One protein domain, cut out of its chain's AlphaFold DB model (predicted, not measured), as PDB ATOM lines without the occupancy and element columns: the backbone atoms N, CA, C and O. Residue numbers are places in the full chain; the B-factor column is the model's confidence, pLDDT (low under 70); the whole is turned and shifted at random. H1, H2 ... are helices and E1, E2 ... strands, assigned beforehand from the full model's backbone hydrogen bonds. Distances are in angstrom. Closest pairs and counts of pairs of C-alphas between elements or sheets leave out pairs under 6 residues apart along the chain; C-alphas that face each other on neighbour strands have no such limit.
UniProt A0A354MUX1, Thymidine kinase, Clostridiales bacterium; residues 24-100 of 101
ATOM      1  N   GLY A  24     -49.056   4.770  75.785       91.56
ATOM      2  CA  GLY A  24     -50.300   5.361  76.291       91.56
ATOM      3  C   GLY A  24     -50.627   6.708  75.638       91.56
ATOM      4  O   GLY A  24     -51.767   6.954  75.253       91.56
ATOM      5  N   SER A  25     -49.616   7.557  75.448       94.81
ATOM      6  CA  SER A  25     -49.772   8.845  74.770       94.81
ATOM      7  C   SER A  25     -50.107   8.677  73.289       94.81
ATOM      8  O   SER A  25     -50.935   9.423  72.783       94.81
ATOM      9  N   ALA A  26     -49.543   7.678  72.605       95.44
ATOM     10  CA  ALA A  26     -49.890   7.354  71.224       95.44
ATOM     11  C   ALA A  26     -51.388   7.053  71.096       95.44
ATOM     12  O   ALA A  26     -52.067   7.669  70.277       95.44
ATOM     13  N   ARG A  27     -51.932   6.212  71.989       94.56
ATOM     14  CA  ARG A  27     -53.368   5.919  71.992       94.56
ATOM     15  C   ARG A  27     -54.220   7.162  72.246       94.56
ATOM     16  O   ARG A  27     -55.248   7.331  71.600       94.56
ATOM     17  N   LEU A  28     -53.803   8.039  73.160       93.69
ATOM     18  CA  LEU A  28     -54.505   9.304  73.409       93.69
ATOM     19  C   LEU A  28     -54.485  10.217  72.178       93.69
ATOM     20  O   LEU A  28     -55.503  10.822  71.867       93.69
ATOM     21  N   PHE A  29     -53.368  10.287  71.453       93.06
ATOM     22  CA  PHE A  29     -53.261  11.073  70.220       93.06
ATOM     23  C   PHE A  29     -54.179  10.556  69.103       93.06
ATOM     24  O   PHE A  29     -54.689  11.363  68.332       93.06
ATOM     25  N   GLU A  30     -54.413   9.246  69.020       93.94
ATOM     26  CA  GLU A  30     -55.320   8.650  68.028       93.94
ATOM     27  C   GLU A  30     -56.796   8.989  68.266       93.94
ATOM     28  O   GLU A  30     -57.570   9.035  67.312       93.94
ATOM     29  N   VAL A  31     -57.205   9.172  69.527       92.69
ATOM     30  CA  VAL A  31     -58.627   9.307  69.910       92.69
ATOM     31  C   VAL A  31     -59.020  10.702  70.384       92.69
ATOM     32  O   VAL A  31     -60.202  10.958  70.598       92.69
ATOM     33  N   ALA A  32     -58.056  11.591  70.620       93.81
ATOM     34  CA  ALA A  32     -58.332  12.908  71.173       93.81
ATOM     35  C   ALA A  32     -59.005  13.828  70.144       93.81
ATOM     36  O   ALA A  32     -58.471  14.067  69.065       93.81
ATOM     37  N   ASP A  33     -60.124  14.441  70.539       92.75
ATOM     38  CA  ASP A  33     -60.781  15.492  69.749       92.75
ATOM     39  C   ASP A  33     -59.917  16.762  69.645       92.75
ATOM     40  O   ASP A  33     -59.959  17.491  68.657       92.75
ATOM     41  N   SER A  34     -59.151  17.065  70.697       92.69
ATOM     42  CA  SER A  34     -58.247  18.213  70.734       92.69
ATOM     43  C   SER A  34     -56.995  17.903  71.543       92.69
ATOM     44  O   SER A  34     -57.033  17.176  72.536       92.69
ATOM     45  N   ILE A  35     -55.872  18.469  71.103       94.31
ATOM     46  CA  ILE A  35     -54.559  18.278  71.719       94.31
ATOM     47  C   ILE A  35     -53.967  19.655  71.999       94.31
ATOM     48  O   ILE A  35     -53.792  20.466  71.089       94.31
ATOM     49  N   ALA A  36     -53.634  19.907  73.263       92.50
ATOM     50  CA  ALA A  36     -52.970  21.128  73.700       92.50
ATOM     51  C   ALA A  36     -51.569  20.804  74.229       92.50
ATOM     52  O   ALA A  36     -51.390  19.939  75.083       92.50
ATOM     53  N   GLU A  37     -50.564  21.515  73.721       90.00
ATOM     54  CA  GLU A  37     -49.178  21.390  74.171       90.00
ATOM     55  C   GLU A  37     -48.844  22.498  75.176       90.00
ATOM     56  O   GLU A  37     -48.965  23.685  74.862       90.00
ATOM     57  N   ILE A  38     -48.355  22.112  76.359       87.75
ATOM     58  CA  ILE A  38     -47.756  23.048  77.316       87.75
ATOM     59  C   ILE A  38     -46.331  23.345  76.851       87.75
ATOM     60  O   ILE A  38     -45.503  22.444  76.718       87.75
ATOM     61  N   LYS A  39     -46.057  24.619  76.566       80.44
ATOM     62  CA  LYS A  39     -44.801  25.056  75.954       80.44
ATOM     63  C   LYS A  39     -43.816  25.520  77.019       80.44
ATOM     64  O   LYS A  39     -44.153  26.346  77.861       80.44
ATOM     65  N   THR A  40     -42.579  25.059  76.902       89.00
ATOM     66  CA  THR A  40     -41.409  25.657  77.554       89.00
ATOM     67  C   THR A  40     -40.462  26.220  76.492       89.00
ATOM     68  O   THR A  40     -40.662  26.031  75.285       89.00
ATOM     69  N   ILE A  41     -39.446  26.959  76.931       93.94
ATOM     70  CA  ILE A  41     -38.482  27.620  76.052       93.94
ATOM     71  C   ILE A  41     -37.149  26.884  76.128       93.94
ATOM     72  O   ILE A  41     -36.636  26.606  77.208       93.94
ATOM     73  N   CYS A  42     -36.598  26.550  74.965       95.94
ATOM     74  CA  CYS A  42     -35.244  26.031  74.847       95.94
ATOM     75  C   CYS A  42     -34.240  27.155  75.123       95.94
ATOM     76  O   CYS A  42     -34.503  28.306  74.788       95.94
ATOM     77  N   GLY A  43     -33.034  26.827  75.592       92.94
ATOM     78  CA  GLY A  43     -31.965  27.820  75.785       92.94
ATOM     79  C   GLY A  43     -31.592  28.633  74.530       92.94
ATOM     80  O   GLY A  43     -31.022  29.706  74.651       92.94
ATOM     81  N   CYS A  44     -31.953  28.172  73.326       95.50
ATOM     82  CA  CYS A  44     -31.765  28.909  72.073       95.50
ATOM     83  C   CYS A  44     -32.912  29.883  71.732       95.50
ATOM     84  O   CYS A  44     -32.893  30.493  70.668       95.50
ATOM     85  N   GLY A  45     -33.942  29.983  72.579       94.44
ATOM     86  CA  GLY A  45     -35.132  30.815  72.370       94.44
ATOM     87  C   GLY A  45     -36.263  30.144  71.579       94.44
ATOM     88  O   GLY A  45     -37.380  30.656  71.556       94.44
ATOM     89  N   ALA A  46     -36.023  28.984  70.960       95.25
ATOM     90  CA  ALA A  46     -37.066  28.226  70.266       95.25
ATOM     91  C   ALA A  46     -37.990  27.472  71.240       95.25
ATOM     92  O   ALA A  46     -37.633  27.201  72.388       95.25
ATOM     93  N   LYS A  47     -39.164  27.047  70.753       94.06
ATOM     94  CA  LYS A  47     -40.073  26.163  71.501       94.06
ATOM     95  C   LYS A  47     -39.355  24.857  71.863       94.06
ATOM     96  O   LYS A  47     -38.861  24.161  70.973       94.06
ATOM     97  N   ALA A  48     -39.325  24.513  73.147       94.69
ATOM     98  CA  ALA A  48     -38.830  23.218  73.588       94.69
ATOM     99  C   ALA A  48     -39.871  22.134  73.284       94.69
ATOM    100  O   ALA A  48     -41.048  22.268  73.612       94.69
ATOM    101  N   THR A  49     -39.433  21.072  72.614       93.38
ATOM    102  CA  THR A  49     -40.289  19.962  72.172       93.38
ATOM    103  C   THR A  49     -39.768  18.601  72.610       93.38
ATOM    104  O   THR A  49     -40.509  17.623  72.509       93.38
ATOM    105  N   VAL A  50     -38.524  18.543  73.081       93.81
ATOM    106  CA  VAL A  50     -37.808  17.341  73.493       93.81
ATOM    107  C   VAL A  50     -37.520  17.426  74.984       93.81
ATOM    108  O   VAL A  50     -37.105  18.475  75.481       93.81
ATOM    109  N   ASN A  51     -37.731  16.311  75.675       92.44
ATOM    110  CA  ASN A  51     -37.335  16.127  77.061       92.44
ATOM    111  C   ASN A  51     -36.091  15.228  77.089       92.44
ATOM    112  O   ASN A  51     -36.201  14.005  77.148       92.44
ATOM    113  N   ALA A  52     -34.917  15.834  76.923       92.75
ATOM    114  CA  ALA A  52     -33.661  15.111  76.771       92.75
ATOM    115  C   ALA A  52     -33.205  14.559  78.122       92.75
ATOM    116  O   ALA A  52     -33.128  15.306  79.096       92.75
ATOM    117  N   ARG A  53     -32.867  13.270  78.179       92.88
ATOM    118  CA  ARG A  53     -32.253  12.675  79.368       92.88
ATOM    119  C   ARG A  53     -30.765  13.002  79.397       92.88
ATOM    120  O   ARG A  53     -30.104  12.857  78.371       92.88
ATOM    121  N   ILE A  54     -30.259  13.391  80.562       91.56
ATOM    122  CA  ILE A  54     -28.839  13.686  80.780       91.56
ATOM    123  C   ILE A  54     -28.210  12.739  81.809       91.56
ATOM    124  O   ILE A  54     -28.903  12.252  82.707       91.56
ATOM    125  N   ASP A  55     -26.919  12.450  81.639       89.69
ATOM    126  CA  ASP A  55     -26.102  11.726  82.618       89.69
ATOM    127  C   ASP A  55     -25.498  12.675  83.674       89.69
ATOM    128  O   ASP A  55     -25.740  13.883  83.661       89.69
ATOM    129  N   GLU A  56     -24.703  12.129  84.596       86.56
ATOM    130  CA  GLU A  56     -24.041  12.891  85.671       86.56
ATOM    131  C   GLU A  56     -23.027  13.924  85.151       86.56
ATOM    132  O   GLU A  56     -22.742  14.907  85.832       86.56
ATOM    133  N   ASN A  57     -22.523  13.740  83.928       85.81
ATOM    134  CA  ASN A  57     -21.617  14.671  83.256       85.81
ATOM    135  C   ASN A  57     -22.380  15.702  82.405       85.81
ATOM    136  O   ASN A  57     -21.777  16.572  81.777       85.81
ATOM    137  N   GLY A  58     -23.713  15.612  82.368       87.50
ATOM    138  CA  GLY A  58     -24.578  16.464  81.570       87.50
ATOM    139  C   GLY A  58     -24.652  16.077  80.092       87.50
ATOM    140  O   GLY A  58     -25.205  16.859  79.319       87.50
ATOM    141  N   HIS A  59     -24.139  14.925  79.657       90.94
ATOM    142  CA  HIS A  59     -24.270  14.484  78.264       90.94
ATOM    143  C   HIS A  59     -25.651  13.899  77.986       90.94
ATOM    144  O   HIS A  59     -26.276  13.318  78.876       90.94
ATOM    145  N   ILE A  60     -26.131  14.022  76.746       93.12
ATOM    146  CA  ILE A  60     -27.394  13.411  76.344       93.12
ATOM    147  C   ILE A  60     -27.234  11.891  76.314       93.12
ATOM    148  O   ILE A  60     -26.436  11.313  75.575       93.12
ATOM    149  N   VAL A  61     -28.090  11.229  77.082       91.25
ATOM    150  CA  VAL A  61     -28.230   9.779  77.062       91.25
ATOM    151  C   VAL A  61     -29.087   9.394  75.859       91.25
ATOM    152  O   VAL A  61     -30.205   9.880  75.707       91.25
ATOM    153  N   THR A  62     -28.574   8.504  75.009       88.44
ATOM    154  CA  THR A  62     -29.280   7.998  73.812       88.44
ATOM    155  C   THR A  62     -29.573   6.497  73.872       88.44
ATOM    156  O   THR A  62     -30.056   5.919  72.905       88.44
ATOM    157  N   GLU A  63     -29.335   5.871  75.026       84.81
ATOM    158  CA  GLU A  63     -29.506   4.435  75.252       84.81
ATOM    159  C   GLU A  63     -30.120   4.162  76.636       84.81
ATOM    160  O   GLU A  63     -30.179   5.037  77.503       84.81
ATOM    161  N   GLY A  64     -30.583   2.932  76.859       82.50
ATOM    162  CA  GLY A  64     -31.147   2.485  78.134       82.50
ATOM    163  C   GLY A  64     -32.675   2.527  78.206       82.50
ATOM    164  O   GLY A  64     -33.375   2.797  77.232       82.50
ATOM    165  N   THR A  65     -33.212   2.208  79.384       79.00
ATOM    166  CA  THR A  65     -34.651   1.975  79.579       79.00
ATOM    167  C   THR A  65     -35.475   3.255  79.440       79.00
ATOM    168  O   THR A  65     -35.125   4.304  79.980       79.00
ATOM    169  N   GLN A  66     -36.626   3.164  78.769       68.69
ATOM    170  CA  GLN A  66     -37.533   4.289  78.517       68.69
ATOM    171  C   GLN A  66     -37.974   5.023  79.793       68.69
ATOM    172  O   GLN A  66     -37.998   6.253  79.820       68.69
ATOM    173  N   VAL A  67     -38.248   4.290  80.876       69.25
ATOM    174  CA  VAL A  67     -38.714   4.853  82.150       69.25
ATOM    175  C   VAL A  67     -37.582   4.870  83.169       69.25
ATOM    176  O   VAL A  67     -37.080   3.828  83.575       69.25
ATOM    177  N   VAL A  68     -37.214   6.073  83.606       73.06
ATOM    178  CA  VAL A  68     -36.317   6.301  84.742       73.06
ATOM    179  C   VAL A  68     -36.921   7.417  85.580       73.06
ATOM    180  O   VAL A  68     -37.167   8.510  85.061       73.06
ATOM    181  N   LEU A  69     -37.163   7.134  86.860       68.38
ATOM    182  CA  LEU A  69     -37.623   8.126  87.829       68.38
ATOM    183  C   LEU A  69     -36.451   9.048  88.196       68.38
ATOM    184  O   LEU A  69     -35.391   8.585  88.609       68.38
ATOM    185  N   GLY A  70     -36.638  10.353  88.016       65.00
ATOM    186  CA  GLY A  70     -35.644  11.387  88.302       65.00
ATOM    187  C   GLY A  70     -36.205  12.779  88.008       65.00
ATOM    188  O   GLY A  70     -37.097  12.912  87.172       65.00
ATOM    189  N   GLY A  71     -35.722  13.794  88.730       64.75
ATOM    190  CA  GLY A  71     -36.144  15.193  88.589       64.75
ATOM    191  C   GLY A  71     -35.310  15.985  87.572       64.75
ATOM    192  O   GLY A  71     -34.826  15.434  86.585       64.75
ATOM    193  N   ASN A  72     -35.118  17.281  87.841       61.59
ATOM    194  CA  ASN A  72     -34.376  18.209  86.971       61.59
ATOM    195  C   ASN A  72     -32.911  17.810  86.751       61.59
ATOM    196  O   ASN A  72     -32.330  18.155  85.729       61.59
ATOM    197  N   ASP A  73     -32.340  17.028  87.664       72.62
ATOM    198  CA  ASP A  73     -30.951  16.574  87.575       72.62
ATOM    199  C   ASP A  73     -30.753  15.497  86.492       72.62
ATOM    200  O   ASP A  73     -29.632  15.071  86.237       72.62
ATOM    201  N   ARG A  74     -31.840  15.029  85.855       80.06
ATOM    202  CA  ARG A  74     -31.805  13.983  84.818       80.06
ATOM    203  C   ARG A  74     -32.475  14.362  83.503       80.06
ATOM    204  O   ARG A  74     -32.379  13.588  82.552       80.06
ATOM    205  N   TYR A  75     -33.148  15.510  83.428       87.62
ATOM    206  CA  TYR A  75     -33.975  15.875  82.280       87.62
ATOM    207  C   TYR A  75     -33.850  17.356  81.916       87.62
ATOM    208  O   TYR A  75     -34.010  18.234  82.761       87.62
ATOM    209  N   LEU A  76     -33.621  17.632  80.631       91.12
ATOM    210  CA  LEU A  76     -33.489  18.973  80.073       91.12
ATOM    211  C   LEU A  76     -34.496  19.196  78.937       91.12
ATOM    212  O   LEU A  76     -34.494  18.492  77.926       91.12
ATOM    213  N   ALA A  77     -35.328  20.229  79.072       92.56
ATOM    214  CA  ALA A  77     -36.244  20.646  78.016       92.56
ATOM    215  C   ALA A  77     -35.504  21.438  76.926       92.56
ATOM    216  O   ALA A  77     -34.875  22.462  77.202       92.56
ATOM    217  N   MET A  78     -35.596  20.994  75.671       94.88
ATOM    218  CA  MET A  78     -34.954  21.673  74.542       94.88
ATOM    219  C   MET A  78     -35.696  21.474  73.217       94.88
ATOM    220  O   MET A  78     -36.630  20.679  73.113       94.88
ATOM    221  N   CYS A  79     -35.336  22.238  72.187       95.75
ATOM    222  CA  CYS A  79     -35.887  22.045  70.848       95.75
ATOM    223  C   CYS A  79     -35.200  20.860  70.149       95.75
ATOM    224  O   CYS A  79     -34.045  20.538  70.435       95.75
ATOM    225  N   HIS A  80     -35.895  20.236  69.193       95.12
ATOM    226  CA  HIS A  80     -35.361  19.088  68.451       95.12
ATOM    227  C   HIS A  80     -34.034  19.396  67.737       95.12
ATOM    228  O   HIS A  80     -33.131  18.568  67.724       95.12
ATOM    229  N   LYS A  81     -33.876  20.616  67.203       96.31
ATOM    230  CA  LYS A  81     -32.635  21.045  66.545       96.31
ATOM    231  C   LYS A  81     -31.432  20.966  67.494       96.31
ATOM    232  O   LYS A  81     -30.461  20.288  67.184       96.31
ATOM    233  N   CYS A  82     -31.522  21.607  68.662       96.69
ATOM    234  CA  CYS A  82     -30.432  21.598  69.636       96.69
ATOM    235  C   CYS A  82     -30.171  20.199  70.208       96.69
ATOM    236  O   CYS A  82     -29.032  19.900  70.555       96.69
ATOM    237  N   TRP A  83     -31.197  19.346  70.292       96.06
ATOM    238  CA  TRP A  83     -31.039  17.947  70.697       96.06
ATOM    239  C   TRP A  83     -30.164  17.164  69.706       96.06
ATOM    240  O   TRP A  83     -29.154  16.589  70.108       96.06
ATOM    241  N   VAL A  84     -30.477  17.222  68.405       95.88
ATOM    242  CA  VAL A  84     -29.688  16.554  67.352       95.88
ATOM    243  C   VAL A  84     -28.256  17.092  67.290       95.88
ATOM    244  O   VAL A  84     -27.303  16.314  67.239       95.88
ATOM    245  N   GLU A  85     -28.090  18.416  67.315       96.25
ATOM    246  CA  GLU A  85     -26.770  19.062  67.253       96.25
ATOM    247  C   GLU A  85     -25.888  18.673  68.444       96.25
ATOM    248  O   GLU A  85     -24.701  18.384  68.272       96.25
ATOM    249  N   ARG A  86     -26.469  18.622  69.648       95.00
ATOM    250  CA  ARG A  86     -25.748  18.244  70.864       95.00
ATOM    251  C   ARG A  86     -25.326  16.776  70.842       95.00
ATOM    252  O   ARG A  86     -24.159  16.515  71.102       95.00
ATOM    253  N   ILE A  87     -26.205  15.857  70.428       94.69
ATOM    254  CA  ILE A  87     -25.842  14.439  70.237       94.69
ATOM    255  C   ILE A  87     -24.700  14.300  69.225       94.69
ATOM    256  O   ILE A  87     -23.764  13.532  69.442       94.69
ATOM    257  N   ALA A  88     -24.762  15.026  68.105       94.44
ATOM    258  CA  ALA A  88     -23.725  14.960  67.080       94.44
ATOM    259  C   ALA A  88     -22.365  15.457  67.596       94.44
ATOM    260  O   ALA A  88     -21.337  14.874  67.254       94.44
ATOM    261  N   ARG A  89     -22.353  16.510  68.421       93.75
ATOM    262  CA  ARG A  89     -21.138  17.022  69.065       93.75
ATOM    263  C   ARG A  89     -20.573  16.024  70.079       93.75
ATOM    264  O   ARG A  89     -19.409  15.665  69.965       93.75
ATOM    265  N   GLU A  90     -21.409  15.510  70.976       92.69
ATOM    266  CA  GLU A  90     -21.001  14.544  72.012       92.69
ATOM    267  C   GLU A  90     -20.458  13.238  71.399       92.69
ATOM    268  O   GLU A  90     -19.524  12.633  71.921       92.69
ATOM    269  N   LYS A  91     -20.989  12.807  70.243       89.25
ATOM    270  CA  LYS A  91     -20.445  11.660  69.492       89.25
ATOM    271  C   LYS A  91     -19.049  11.918  68.920       89.25
ATOM    272  O   LYS A  91     -18.238  10.998  68.908       89.25
ATOM    273  N   LYS A  92     -18.771  13.135  68.436       89.62
ATOM    274  CA  LYS A  92     -17.435  13.507  67.935       89.62
ATOM    275  C   LYS A  92     -16.415  13.539  69.069       89.62
ATOM    276  O   LYS A  92     -15.360  12.940  68.933       89.62
ATOM    277  N   GLU A  93     -16.782  14.148  70.194       87.19
ATOM    278  CA  GLU A  93     -15.935  14.227  71.392       87.19
ATOM    279  C   GLU A  93     -15.568  12.828  71.919       87.19
ATOM    280  O   GLU A  93     -14.408  12.572  72.242       87.19
ATOM    281  N   LYS A  94     -16.523  11.883  71.930       82.31
ATOM    282  CA  LYS A  94     -16.246  10.478  72.280       82.31
ATOM    283  C   LYS A  94     -15.299   9.797  71.288       82.31
ATOM    284  O   LYS A  94     -14.350   9.150  71.711       82.31
ATOM    285  N   ALA A  95     -15.514   9.980  69.984       80.69
ATOM    286  CA  ALA A  95     -14.655   9.388  68.956       80.69
ATOM    287  C   ALA A  95     -13.210   9.920  69.005       80.69
ATOM    288  O   ALA A  95     -12.267   9.167  68.773       80.69
ATOM    289  N   GLU A  96     -13.029  11.203  69.328       77.31
ATOM    290  CA  GLU A  96     -11.710  11.816  69.517       77.31
ATOM    291  C   GLU A  96     -11.012  11.273  70.776       77.31
ATOM    292  O   GLU A  96      -9.827  10.943  70.719       77.31
ATOM    293  N   SER A  97     -11.748  11.093  71.879       72.19
ATOM    294  CA  SER A  97     -11.226  10.495  73.116       72.19
ATOM    295  C   SER A  97     -10.780   9.038  72.931       72.19
ATOM    296  O   SER A  97      -9.739   8.655  73.463       72.19
ATOM    297  N   ASP A  98     -11.531   8.244  72.165       69.62
ATOM    298  CA  ASP A  98     -11.220   6.828  71.914       69.62
ATOM    299  C   ASP A  98     -10.041   6.652  70.940       69.62
ATOM    300  O   ASP A  98      -9.345   5.643  70.981       69.62
ATOM    301  N   SER A  99      -9.781   7.638  70.074       66.38
ATOM    302  CA  SER A  99      -8.665   7.608  69.113       66.38
ATOM    303  C   SER A  99      -7.292   7.939  69.713       66.38
ATOM    304  O   SER A  99      -6.272   7.803  69.037       66.38
ATOM    305  N   MET A 100      -7.266   8.395  70.968       58.16
ATOM    306  CA  MET A 100      -6.057   8.803  71.686       58.16
ATOM    307  C   MET A 100      -5.642   7.790  72.771       58.16
ATOM    308  O   MET A 100      -4.766   8.092  73.585       58.16
TER     309      MET A 100
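This is residues 24 to 100 of the 101 residues of the protein "Thymidine kinase" of Clostridiales bacterium (UniProt A0A354MUX1). A small body built on a two-strand hairpin, E1 and E2, and mostly made of loops, has an arm at each end: the far part of H2 sticks out at one end, and at the other residues 24 to 36, with the short helix H1, stand free. The long helix H2 begins close by the hairpin, at residues 80 to 83, and runs away from it. The printed part has 77 residues with two named helices and two named strands, in the order H1, E1, E2, H2; the sheet, in the order E1 - E2, is antiparallel. The class is mixed, helices and strands, with 35 residues, under half, in named elements. The whole is loose, with a radius of gyration of the C-alphas of 15.4 A, and elongated, spanning 55 by 29 by 22 A.

Strands E1, residues 50 to 53, and E2, residues 75 to 78, are antiparallel neighbours and a hairpin, with 149 degrees between their directions. The C-alphas of Asn 51 and Ala 77 face each other at 4.7 A. N 50 and O 78, 2.9 A apart, and N 76 and O 52, 2.8 A apart, are within hydrogen-bond range. Residues 40 to 41 and 47 to 48 form a short antiparallel pairing outside the named strands. Helix H2, residues 80 to 98, and E1 have 3 pairs of C-alphas within 8 A; the closest are those of Val 50 and His 80, 5.9 A apart. Helix H1, residues 24 to 31, is apart from E2 and from H2. In H1 and H2 every O i to N i+4 pair is within hydrogen-bond range.

E1 is 9.3 A long from first to last C-alpha and begins with C-alpha 50 at (-37.808, 17.341, 73.493). E2 is 9.7 A long. H2, 27.3 A long, ends with C-alpha 98 at (-11.220, 6.828, 71.914). H1, 11.2 A long, begins with C-alpha 24 at (-50.300, 5.361, 76.291).

The two C-alphas farthest apart are those of Asp 33 and Met 100, at 55.2 A. Without the stretches that stand free, residues 24 to 36 and 92 to 100, the body of 55 residues spans 27 by 25 by 17 A. The links from H1 to E1, 18 residues, and from E1 to E2, 21 residues, are long; that from E2 to H2, 1 residue, is tight. The printed part has no cut. The mean pLDDT of the printed part is 87.5, and residues 66 to 67, 69 to 72 and 98 to 100 are under 70.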